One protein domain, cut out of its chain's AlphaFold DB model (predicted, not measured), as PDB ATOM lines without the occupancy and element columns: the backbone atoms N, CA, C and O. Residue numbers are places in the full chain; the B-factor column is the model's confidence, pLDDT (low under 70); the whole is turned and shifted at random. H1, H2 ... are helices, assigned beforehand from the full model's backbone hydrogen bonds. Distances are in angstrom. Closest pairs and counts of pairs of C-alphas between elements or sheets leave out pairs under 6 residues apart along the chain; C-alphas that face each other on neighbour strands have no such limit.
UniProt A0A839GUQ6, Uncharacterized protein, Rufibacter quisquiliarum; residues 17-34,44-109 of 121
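Overview. This is residues 17 to 34 and 44 to 109 of the 121 residues of an uncharacterized protein of Rufibacter quisquiliarum (UniProt A0A839GUQ6). Two helices that cross, H1 and H2, pack on a helical hairpin, H4 and H5, with H4 across H1 and H5 across one end of H2. Short H3 sits beside H2. The printed part has 84 residues, 68 of them in five named helices, H1 to H5 in order along the chain, with no named strand; its class is all helix, and it is compact, with a radius of gyration of the C-alphas of 11.8 A and spans of 31 by 29 by 26 A.

Arrangement. Start at the hub, H2, residues 44 to 60. It touches H1, residues 17 to 31, at a steep tilt of 47 degrees, opposite ways; closest C-alphas, Val 24 and Tyr 52, 6.1 A. Its residues 58 to 59 alone touch H5, residues 93 to 109, about perpendicular at 78 degrees; closest C-alphas, Leu 58 and Leu 103, 6.4 A. It only just touches H3, residues 70 to 74, with 3 pairs of C-alphas within 8 A; closest, Arg 50 and Thr 70, 7.0 A. H4, residues 77 to 90, touches H1 at a steep tilt of 52 degrees; closest C-alphas, Phe 27 and Thr 86, 5.7 A. H4 and H5 form a hairpin, a shallow tilt of 26 degrees; closest C-alphas, Ala 88 and Ala 96, 5.8 A. Each O i to N i+4 pair is within hydrogen-bond range in H1, H3, H4 and H5, and 11 of 13 in H2.

Along the chain. Find C-alpha 44 at (166.599, 177.453, 77.164); H2 runs 23.0 A. H5 runs 24.9 A to C-alpha 109 at (146.508, 167.646, 91.791). H1 spans 20.9 A, H4 20.0 A, H3 6.8 A.

Size, cuts and confidence. Residues 35 to 43 are cut out, a C-alpha gap of 14.4 A from 34 to 44. Of the links printed whole, none is long. Look for pLDDT under 70 at residues 44 to 46, 62 to 77 and 108 to 109.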
ATOM      1  N   GLU A  17     167.756 175.880  98.107       84.62
ATOM      2  CA  GLU A  17     167.551 176.410  96.751       84.62
ATOM      3  C   GLU A  17     168.667 175.974  95.786       84.62
ATOM      4  O   GLU A  17     168.407 175.731  94.609       84.62
ATOM      5  N   GLU A  18     169.882 175.767  96.298       88.00
ATOM      6  CA  GLU A  18     171.009 175.236  95.528       88.00
ATOM      7  C   GLU A  18     170.765 173.797  95.043       88.00
ATOM      8  O   GLU A  18     171.059 173.486  93.888       88.00
ATOM      9  N   ASP A  19     170.125 172.944  95.856       87.25
ATOM     10  CA  ASP A  19     169.747 171.585  95.444       87.25
ATOM     11  C   ASP A  19     168.773 171.613  94.259       87.25
ATOM     12  O   ASP A  19     168.844 170.773  93.357       87.25
ATOM     13  N   ILE A  20     167.866 172.597  94.249       87.12
ATOM     14  CA  ILE A  20     166.912 172.798  93.158       87.12
ATOM     15  C   ILE A  20     167.628 173.324  91.914       87.12
ATOM     16  O   ILE A  20     167.367 172.822  90.823       87.12
ATOM     17  N   SER A  21     168.550 174.279  92.065       87.94
ATOM     18  CA  SER A  21     169.360 174.790  90.951       87.94
ATOM     19  C   SER A  21     170.142 173.668  90.264       87.94
ATOM     20  O   SER A  21     170.041 173.489  89.054       87.94
ATOM     21  N   GLN A  22     170.840 172.832  91.035       89.00
ATOM     22  CA  GLN A  22     171.604 171.704  90.495       89.00
ATOM     23  C   GLN A  22     170.708 170.643  89.831       89.00
ATOM     24  O   GLN A  22     171.077 170.064  88.802       89.00
ATOM     25  N   LEU A  23     169.506 170.402  90.371       89.25
ATOM     26  CA  LEU A  23     168.522 169.516  89.745       89.25
ATOM     27  C   LEU A  23     168.080 170.050  88.373       89.25
ATOM     28  O   LEU A  23     167.970 169.277  87.420       89.25
ATOM     29  N   VAL A  24     167.834 171.359  88.275       87.81
ATOM     30  CA  VAL A  24     167.450 172.051  87.035       87.81
ATOM     31  C   VAL A  24     168.571 171.955  86.003       87.81
ATOM     32  O   VAL A  24     168.303 171.582  84.860       87.81
ATOM     33  N   ASP A  25     169.815 172.212  86.401       87.62
ATOM     34  CA  ASP A  25     170.979 172.130  85.514       87.62
ATOM     35  C   ASP A  25     171.172 170.707  84.979       87.62
ATOM     36  O   ASP A  25     171.337 170.494  83.775       87.62
ATOM     37  N   THR A  26     171.059 169.708  85.857       87.44
ATOM     38  CA  THR A  26     171.199 168.294  85.488       87.44
ATOM     39  C   THR A  26     170.075 167.844  84.557       87.44
ATOM     40  O   THR A  26     170.324 167.158  83.562       87.44
ATOM     41  N   PHE A  27     168.831 168.245  84.840       87.00
ATOM     42  CA  PHE A  27     167.688 167.975  83.969       87.00
ATOM     43  C   PHE A  27     167.902 168.588  82.586       87.00
ATOM     44  O   PHE A  27     167.725 167.917  81.571       87.00
ATOM     45  N   THR A  28     168.323 169.849  82.553       82.00
ATOM     46  CA  THR A  28     168.539 170.610  81.327       82.00
ATOM     47  C   THR A  28     169.647 169.979  80.488       82.00
ATOM     48  O   THR A  28     169.436 169.667  79.318       82.00
ATOM     49  N   ALA A  29     170.796 169.671  81.091       83.94
ATOM     50  CA  ALA A  29     171.895 168.991  80.411       83.94
ATOM     51  C   ALA A  29     171.485 167.617  79.851       83.94
ATOM     52  O   ALA A  29     171.904 167.244  78.753       83.94
ATOM     53  N   ALA A  30     170.655 166.863  80.576       82.50
ATOM     54  CA  ALA A  30     170.139 165.580  80.109       82.50
ATOM     55  C   ALA A  30     169.109 165.741  78.979       82.50
ATOM     56  O   ALA A  30     169.123 164.966  78.023       82.50
ATOM     57  N   PHE A  31     168.264 166.771  79.042       79.12
ATOM     58  CA  PHE A  31     167.276 167.086  78.011       79.12
ATOM     59  C   PHE A  31     167.942 167.365  76.657       79.12
ATOM     60  O   PHE A  31     167.506 166.831  75.640       79.12
ATOM     61  N   TYR A  32     169.053 168.105  76.656       74.25
ATOM     62  CA  TYR A  32     169.834 168.427  75.454       74.25
ATOM     63  C   TYR A  32     170.501 167.232  74.775       74.25
ATOM     64  O   TYR A  32     170.861 167.304  73.602       74.25
ATOM     65  N   ARG A  33     170.682 166.130  75.501       78.06
ATOM     66  CA  ARG A  33     171.283 164.901  74.966       78.06
ATOM     67  C   ARG A  33     170.251 163.970  74.340       78.06
ATOM     68  O   ARG A  33     170.630 162.973  73.728       78.06
ATOM     69  N   LEU A  34     168.961 164.255  74.512       74.19
ATOM     70  CA  LEU A  34     167.901 163.434  73.951       74.19
ATOM     71  C   LEU A  34     167.687 163.774  72.467       74.19
ATOM     72  O   LEU A  34     167.712 164.947  72.093       74.19
ATOM     73  N   LEU A  44     166.019 177.711  75.838       61.28
ATOM     74  CA  LEU A  44     166.599 177.453  77.164       61.28
ATOM     75  C   LEU A  44     166.406 178.595  78.151       61.28
ATOM     76  O   LEU A  44     166.097 178.359  79.320       61.28
ATOM     77  N   GLU A  45     166.609 179.812  77.651       62.06
ATOM     78  CA  GLU A  45     166.560 181.048  78.424       62.06
ATOM     79  C   GLU A  45     165.182 181.253  79.059       62.06
ATOM     80  O   GLU A  45     165.085 181.776  80.166       62.06
ATOM     81  N   GLU A  46     164.120 180.741  78.431       67.81
ATOM     82  CA  GLU A  46     162.775 180.784  78.997       67.81
ATOM     83  C   GLU A  46     162.442 179.571  79.874       67.81
ATOM     84  O   GLU A  46     161.641 179.670  80.805       67.81
ATOM     85  N   VAL A  47     163.022 178.404  79.590       72.75
ATOM     86  CA  VAL A  47     162.628 177.128  80.213       72.75
ATOM     87  C   VAL A  47     163.299 176.922  81.561       72.75
ATOM     88  O   VAL A  47     162.642 176.473  82.500       72.75
ATOM     89  N   VAL A  48     164.587 177.245  81.668       77.56
ATOM     90  CA  VAL A  48     165.386 177.021  82.881       77.56
ATOM     91  C   VAL A  48     164.828 177.806  84.078       77.56
ATOM     92  O   VAL A  48     164.538 177.179  85.103       77.56
ATOM     93  N   PRO A  49     164.544 179.122  83.971       78.56
ATOM     94  CA  PRO A  49     163.984 179.883  85.090       78.56
ATOM     95  C   PRO A  49     162.572 179.417  85.470       78.56
ATOM     96  O   PRO A  49     162.212 179.375  86.652       78.56
ATOM     97  N   ARG A  50     161.761 179.020  84.478       77.56
ATOM     98  CA  ARG A  50     160.404 178.500  84.709       77.56
ATOM     99  C   ARG A  50     160.433 177.130  85.389       77.56
ATOM    100  O   ARG A  50     159.632 176.884  86.292       77.56
ATOM    101  N   LEU A  51     161.369 176.259  85.010       79.75
ATOM    102  CA  LEU A  51     161.575 174.955  85.638       79.75
ATOM    103  C   LEU A  51     162.053 175.100  87.087       79.75
ATOM    104  O   LEU A  51     161.506 174.440  87.969       79.75
ATOM    105  N   TYR A  52     163.012 175.993  87.340       84.81
ATOM    106  CA  TYR A  52     163.462 176.313  88.695       84.81
ATOM    107  C   TYR A  52     162.297 176.781  89.570       84.81
ATOM    108  O   TYR A  52     162.028 176.201  90.622       84.81
ATOM    109  N   THR A  53     161.528 177.762  89.089       81.38
ATOM    110  CA  THR A  53     160.363 178.300  89.809       81.38
ATOM    111  C   THR A  53     159.329 177.209  90.100       81.38
ATOM    112  O   THR A  53     158.809 177.121  91.215       81.38
ATOM    113  N   LEU A  54     159.067 176.329  89.129       80.25
ATOM    114  CA  LEU A  54     158.157 175.200  89.302       80.25
ATOM    115  C   LEU A  54     158.653 174.211  90.355       80.25
ATOM    116  O   LEU A  54     157.866 173.798  91.204       80.25
ATOM    117  N   LEU A  55     159.926 173.828  90.335       83.19
ATOM    118  CA  LEU A  55     160.476 172.889  91.311       83.19
ATOM    119  C   LEU A  55     160.531 173.496  92.716       83.19
ATOM    120  O   LEU A  55     160.151 172.821  93.671       83.19
ATOM    121  N   CYS A  56     160.875 174.778  92.847       83.06
ATOM    122  CA  CYS A  56     160.782 175.514  94.109       83.06
ATOM    123  C   CYS A  56     159.343 175.547  94.647       83.06
ATOM    124  O   CYS A  56     159.116 175.324  95.839       83.06
ATOM    125  N   TRP A  57     158.341 175.749  93.786       80.38
ATOM    126  CA  TRP A  57     156.933 175.674  94.189       80.38
ATOM    127  C   TRP A  57     156.514 174.253  94.590       80.38
ATOM    128  O   TRP A  57     155.907 174.046  95.642       80.38
ATOM    129  N   LEU A  58     156.854 173.257  93.769       78.44
ATOM    130  CA  LEU A  58     156.450 171.866  93.963       78.44
ATOM    131  C   LEU A  58     157.111 171.229  95.185       78.44
ATOM    132  O   LEU A  58     156.456 170.457  95.879       78.44
ATOM    133  N   LEU A  59     158.391 171.510  95.429       80.81
ATOM    134  CA  LEU A  59     159.206 170.831  96.436       80.81
ATOM    135  C   LEU A  59     159.392 171.647  97.705       80.81
ATOM    136  O   LEU A  59     159.442 171.051  98.778       80.81
ATOM    137  N   MET A  60     159.416 172.971  97.612       77.56
ATOM    138  CA  MET A  60     159.647 173.842  98.764       77.56
ATOM    139  C   MET A  60     158.447 174.730  99.091       77.56
ATOM    140  O   MET A  60     158.490 175.421 100.097       77.56
ATOM    141  N   GLY A  61     157.383 174.757  98.282       73.12
ATOM    142  CA  GLY A  61     156.223 175.624  98.531       73.12
ATOM    143  C   GLY A  61     156.547 177.125  98.519       73.12
ATOM    144  O   GLY A  61     155.763 177.913  99.032       73.12
ATOM    145  N   LYS A  62     157.704 177.523  97.968       66.94
ATOM    146  CA  LYS A  62     158.263 178.882  98.087       66.94
ATOM    147  C   LYS A  62     157.877 179.854  96.962       66.94
ATOM    148  O   LYS A  62     158.243 181.021  97.046       66.94
ATOM    149  N   ALA A  63     157.174 179.428  95.909       60.16
ATOM    150  CA  ALA A  63     156.844 180.357  94.822       60.16
ATOM    151  C   ALA A  63     155.578 181.177  95.129       60.16
ATOM    152  O   ALA A  63     154.537 180.621  95.477       60.16
ATOM    153  N   LEU A  64     155.695 182.499  94.958       54.09
ATOM    154  CA  LEU A  64     154.641 183.504  95.163       54.09
ATOM    155  C   LEU A  64     153.474 183.374  94.168       54.09
ATOM    156  O   LEU A  64     152.371 183.833  94.450       54.09
ATOM    157  N   SER A  65     153.706 182.739  93.019       55.28
ATOM    158  CA  SER A  65     152.714 182.509  91.970       55.28
ATOM    159  C   SER A  65     152.924 181.147  91.308       55.28
ATOM    160  O   SER A  65     154.039 180.624  91.238       55.28
ATOM    161  N   LEU A  66     151.823 180.544  90.850       60.09
ATOM    162  CA  LEU A  66     151.854 179.310  90.072       60.09
ATOM    163  C   LEU A  66     152.586 179.588  88.745       60.09
ATOM    164  O   LEU A  66     152.205 180.540  88.062       60.09
ATOM    165  N   PRO A  67     153.593 178.792  88.345       59.69
ATOM    166  CA  PRO A  67     154.191 178.948  87.027       59.69
ATOM    167  C   PRO A  67     153.145 178.599  85.967       59.69
ATOM    168  O   PRO A  67     152.740 177.441  85.829       59.69
ATOM    169  N   ASP A  68     152.695 179.620  85.247       64.88
ATOM    170  CA  ASP A  68     151.758 179.526  84.131       64.88
ATOM    171  C   ASP A  68     152.274 178.577  83.036       64.88
ATOM    172  O   ASP A  68     153.488 178.393  82.978       64.88
ATOM    173  N   GLN A  69     151.380 177.994  82.212       57.91
ATOM    174  CA  GLN A  69     151.506 177.027  81.073       57.91
ATOM    175  C   GLN A  69     152.620 175.941  81.068       57.91
ATOM    176  O   GLN A  69     152.431 174.859  80.517       57.91
ATOM    177  N   THR A  70     153.765 176.167  81.695       59.53
ATOM    178  CA  THR A  70     154.933 175.299  81.851       59.53
ATOM    179  C   THR A  70     154.575 173.941  82.456       59.53
ATOM    180  O   THR A  70     155.134 172.928  82.047       59.53
ATOM    181  N   VAL A  71     153.571 173.872  83.342       59.50
ATOM    182  CA  VAL A  71     153.017 172.605  83.865       59.50
ATOM    183  C   VAL A  71     152.612 171.645  82.733       59.50
ATOM    184  O   VAL A  71     152.809 170.434  82.851       59.50
ATOM    185  N   LEU A  72     152.113 172.169  81.606       60.34
ATOM    186  CA  LEU A  72     151.688 171.374  80.448       60.34
ATOM    187  C   LEU A  72     152.869 170.747  79.692       60.34
ATOM    188  O   LEU A  72     152.713 169.679  79.095       60.34
ATOM    189  N   LEU A  73     154.056 171.366  79.731       62.59
ATOM    190  CA  LEU A  73     155.277 170.798  79.147       62.59
ATOM    191  C   LEU A  73     155.753 169.591  79.963       62.59
ATOM    192  O   LEU A  73     156.054 168.539  79.399       62.59
ATOM    193  N   PHE A  74     155.725 169.710  81.293       62.50
ATOM    194  CA  PHE A  74     156.156 168.658  82.222       62.50
ATOM    195  C   PHE A  74     155.176 167.498  82.352       62.50
ATOM    196  O   PHE A  74     155.542 166.410  82.805       62.50
ATOM    197  N   ASP A  75     153.930 167.697  81.935       61.38
ATOM    198  CA  ASP A  75     152.960 166.618  81.937       61.38
ATOM    199  C   ASP A  75     153.216 165.573  80.838       61.38
ATOM    200  O   ASP A  75     152.785 164.415  80.939       61.38
ATOM    201  N   ARG A  76     153.982 165.946  79.808       69.25
ATOM    202  CA  ARG A  76     154.350 165.048  78.713       69.25
ATOM    203  C   ARG A  76     155.216 163.901  79.240       69.25
ATOM    204  O   ARG A  76     156.186 164.102  79.969       69.25
ATOM    205  N   LYS A  77     154.880 162.674  78.828       68.62
ATOM    206  CA  LYS A  77     155.546 161.430  79.262       68.62
ATOM    207  C   LYS A  77     157.089 161.489  79.206       68.62
ATOM    208  O   LYS A  77     157.692 161.074  80.194       68.62
ATOM    209  N   PRO A  78     157.727 162.035  78.149       73.75
ATOM    210  CA  PRO A  78     159.188 162.065  78.058       73.75
ATOM    211  C   PRO A  78     159.837 163.010  79.080       73.75
ATOM    212  O   PRO A  78     160.837 162.662  79.698       73.75
ATOM    213  N   TRP A  79     159.220 164.169  79.323       76.56
ATOM    214  CA  TRP A  79     159.691 165.149  80.305       76.56
ATOM    215  C   TRP A  79     159.580 164.614  81.728       76.56
ATOM    216  O   TRP A  79     160.509 164.737  82.519       76.56
ATOM    217  N   ARG A  80     158.462 163.953  82.039       76.81
ATOM    218  CA  ARG A  80     158.258 163.340  83.352       76.81
ATOM    219  C   ARG A  80     159.249 162.211  83.615       76.81
ATOM    220  O   ARG A  80     159.809 162.139  84.702       76.81
ATOM    221  N   GLN A  81     159.463 161.331  82.633       80.75
ATOM    222  CA  GLN A  81     160.437 160.244  82.755       80.75
ATOM    223  C   GLN A  81     161.848 160.786  82.972       80.75
ATOM    224  O   GLN A  81     162.529 160.315  83.880       80.75
ATOM    225  N   LEU A  82     162.240 161.807  82.206       83.31
ATOM    226  CA  LEU A  82     163.532 162.450  82.381       83.31
ATOM    227  C   LEU A  82     163.657 163.085  83.772       83.31
ATOM    228  O   LEU A  82     164.640 162.835  84.454       83.31
ATOM    229  N   LEU A  83     162.637 163.807  84.247       83.56
ATOM    230  CA  LEU A  83     162.651 164.418  85.580       83.56
ATOM    231  C   LEU A  83     162.804 163.374  86.696       83.56
ATOM    232  O   LEU A  83     163.587 163.579  87.618       83.56
ATOM    233  N   HIS A  84     162.104 162.239  86.609       84.06
ATOM    234  CA  HIS A  84     162.274 161.145  87.570       84.06
ATOM    235  C   HIS A  84     163.689 160.556  87.537       84.06
ATOM    236  O   HIS A  84     164.247 160.266  88.594       84.06
ATOM    237  N   GLN A  85     164.276 160.397  86.348       85.19
ATOM    238  CA  GLN A  85     165.656 159.928  86.205       85.19
ATOM    239  C   GLN A  85     166.652 160.930  86.801       85.19
ATOM    240  O   GLN A  85     167.551 160.527  87.539       85.19
ATOM    241  N   THR A  86     166.464 162.227  86.554       87.25
ATOM    242  CA  THR A  86     167.299 163.283  87.137       87.25
ATOM    243  C   THR A  86     167.197 163.284  88.661       87.25
ATOM    244  O   THR A  86     168.218 163.289  89.337       87.25
ATOM    245  N   VAL A  87     165.985 163.186  89.216       87.31
ATOM    246  CA  VAL A  87     165.758 163.103  90.671       87.31
ATOM    247  C   VAL A  87     166.449 161.886  91.279       87.31
ATOM    248  O   VAL A  87     167.066 162.018  92.328       87.31
ATOM    249  N   ALA A  88     166.382 160.724  90.626       85.12
ATOM    250  CA  ALA A  88     167.038 159.504  91.099       85.12
ATOM    251  C   ALA A  88     168.573 159.544  90.989       85.12
ATOM    252  O   ALA A  88     169.249 158.763  91.650       85.12
ATOM    253  N   THR A  89     169.113 160.425  90.143       84.81
ATOM    254  CA  THR A  89     170.561 160.639  89.997       84.81
ATOM    255  C   THR A  89     171.071 161.674  91.000       84.81
ATOM    256  O   THR A  89     172.187 161.561  91.495       84.81
ATOM    257  N   HIS A  90     170.252 162.689  91.290       82.06
ATOM    258  CA  HIS A  90     170.633 163.832  92.118       82.06
ATOM    259  C   HIS A  90     170.372 163.597  93.609       82.06
ATOM    260  O   HIS A  90     171.188 163.931  94.463       82.06
ATOM    261  N   PHE A  91     169.254 162.952  93.937       84.12
ATOM    262  CA  PHE A  91     168.902 162.583  95.303       84.12
ATOM    263  C   PHE A  91     169.057 161.081  95.509       84.12
ATOM    264  O   PHE A  91     168.820 160.283  94.607       84.12
ATOM    265  N   HIS A  92     169.389 160.685  96.737       80.06
ATOM    266  CA  HIS A  92     169.645 159.290  97.083       80.06
ATOM    267  C   HIS A  92     168.734 158.808  98.215       80.06
ATOM    268  O   HIS A  92     168.306 159.578  99.080       80.06
ATOM    269  N   GLY A  93     168.441 157.506  98.206       82.38
ATOM    270  CA  GLY A  93     167.677 156.833  99.254       82.38
ATOM    271  C   GLY A  93     166.318 157.486  99.519       82.38
ATOM    272  O   GLY A  93     165.559 157.792  98.600       82.38
ATOM    273  N   ARG A  94     166.012 157.724 100.799       80.56
ATOM    274  CA  ARG A  94     164.696 158.213 101.228       80.56
ATOM    275  C   ARG A  94     164.353 159.604 100.690       80.56
ATOM    276  O   ARG A  94     163.181 159.891 100.469       80.56
ATOM    277  N   LEU A  95     165.350 160.458 100.442       80.75
ATOM    278  CA  LEU A  95     165.121 161.796  99.893       80.75
ATOM    279  C   LEU A  95     164.610 161.728  98.446       80.75
ATOM    280  O   LEU A  95     163.651 162.417  98.106       80.75
ATOM    281  N   ALA A  96     165.169 160.834  97.625       84.44
ATOM    282  CA  ALA A  96     164.714 160.619  96.250       84.44
ATOM    283  C   ALA A  96     163.255 160.145  96.190       84.44
ATOM    284  O   ALA A  96     162.472 160.618  95.360       84.44
ATOM    285  N   GLU A  97     162.871 159.244  97.099       82.69
ATOM    286  CA  GLU A  97     161.495 158.757  97.231       82.69
ATOM    287  C   GLU A  97     160.531 159.885  97.611       82.69
ATOM    288  O   GLU A  97     159.471 160.021  96.999       82.69
ATOM    289  N   LEU A  98     160.905 160.721  98.586       82.12
ATOM    290  CA  LEU A  98     160.087 161.844  99.050       82.12
ATOM    291  C   LEU A  98     159.897 162.904  97.957       82.12
ATOM    292  O   LEU A  98     158.768 163.331  97.702       82.12
ATOM    293  N   VAL A  99     160.978 163.281  97.266       84.44
ATOM    294  CA  VAL A  99     160.941 164.214  96.128       84.44
ATOM    295  C   VAL A  99     160.053 163.653  95.012       84.44
ATOM    296  O   VAL A  99     159.140 164.329  94.534       84.44
ATOM    297  N   THR A 100     160.235 162.381  94.653       83.69
ATOM    298  CA  THR A 100     159.446 161.693  93.616       83.69
ATOM    299  C   THR A 100     157.958 161.609  93.959       83.69
ATOM    300  O   THR A 100     157.100 161.887  93.109       83.69
ATOM    301  N   ALA A 101     157.630 161.238  95.199       81.56
ATOM    302  CA  ALA A 101     156.255 161.130  95.676       81.56
ATOM    303  C   ALA A 101     155.545 162.488  95.634       81.56
ATOM    304  O   ALA A 101     154.384 162.584  95.218       81.56
ATOM    305  N   LYS A 102     156.255 163.558  96.001       80.56
ATOM    306  CA  LYS A 102     155.708 164.910  95.998       80.56
ATOM    307  C   LYS A 102     155.474 165.459  94.600       80.56
ATOM    308  O   LYS A 102     154.373 165.945  94.338       80.56
ATOM    309  N   LEU A 103     156.445 165.307  93.695       80.12
ATOM    310  CA  LEU A 103     156.281 165.668  92.282       80.12
ATOM    311  C   LEU A 103     155.063 164.956  91.689       80.12
ATOM    312  O   LEU A 103     154.185 165.594  91.114       80.12
ATOM    313  N   SER A 104     154.948 163.646  91.917       77.50
ATOM    314  CA  SER A 104     153.830 162.841  91.413       77.50
ATOM    315  C   SER A 104     152.473 163.300  91.955       77.50
ATOM    316  O   SER A 104     151.487 163.311  91.219       77.50
ATOM    317  N   THR A 105     152.406 163.677  93.234       74.56
ATOM    318  CA  THR A 105     151.154 164.070  93.899       74.56
ATOM    319  C   THR A 105     150.715 165.476  93.499       74.56
ATOM    320  O   THR A 105     149.566 165.672  93.106       74.56
ATOM    321  N   LYS A 106     151.625 166.457  93.520       73.19
ATOM    322  CA  LYS A 106     151.319 167.835  93.114       73.19
ATOM    323  C   LYS A 106     150.981 167.934  91.627       73.19
ATOM    324  O   LYS A 106     150.019 168.611  91.286       73.19
ATOM    325  N   LEU A 107     151.688 167.209  90.754       70.19
ATOM    326  CA  LEU A 107     151.361 167.166  89.322       70.19
ATOM    327  C   LEU A 107     149.990 166.524  89.060       70.19
ATOM    328  O   LEU A 107     149.249 167.001  88.205       70.19
ATOM    329  N   LYS A 108     149.607 165.479  89.808       69.50
ATOM    330  CA  LYS A 108     148.245 164.915  89.731       69.50
ATOM    331  C   LYS A 108     147.186 165.919  90.188       69.50
ATOM    332  O   LYS A 108     146.167 166.058  89.517       69.50
ATOM    333  N   ASN A 109     147.437 166.640  91.278       65.38
ATOM    334  CA  ASN A 109     146.508 167.646  91.791       65.38
ATOM    335  C   ASN A 109     146.363 168.843  90.836       65.38
ATOM    336  O   ASN A 109     145.264 169.365  90.696       65.38
TER     337      ASN A 109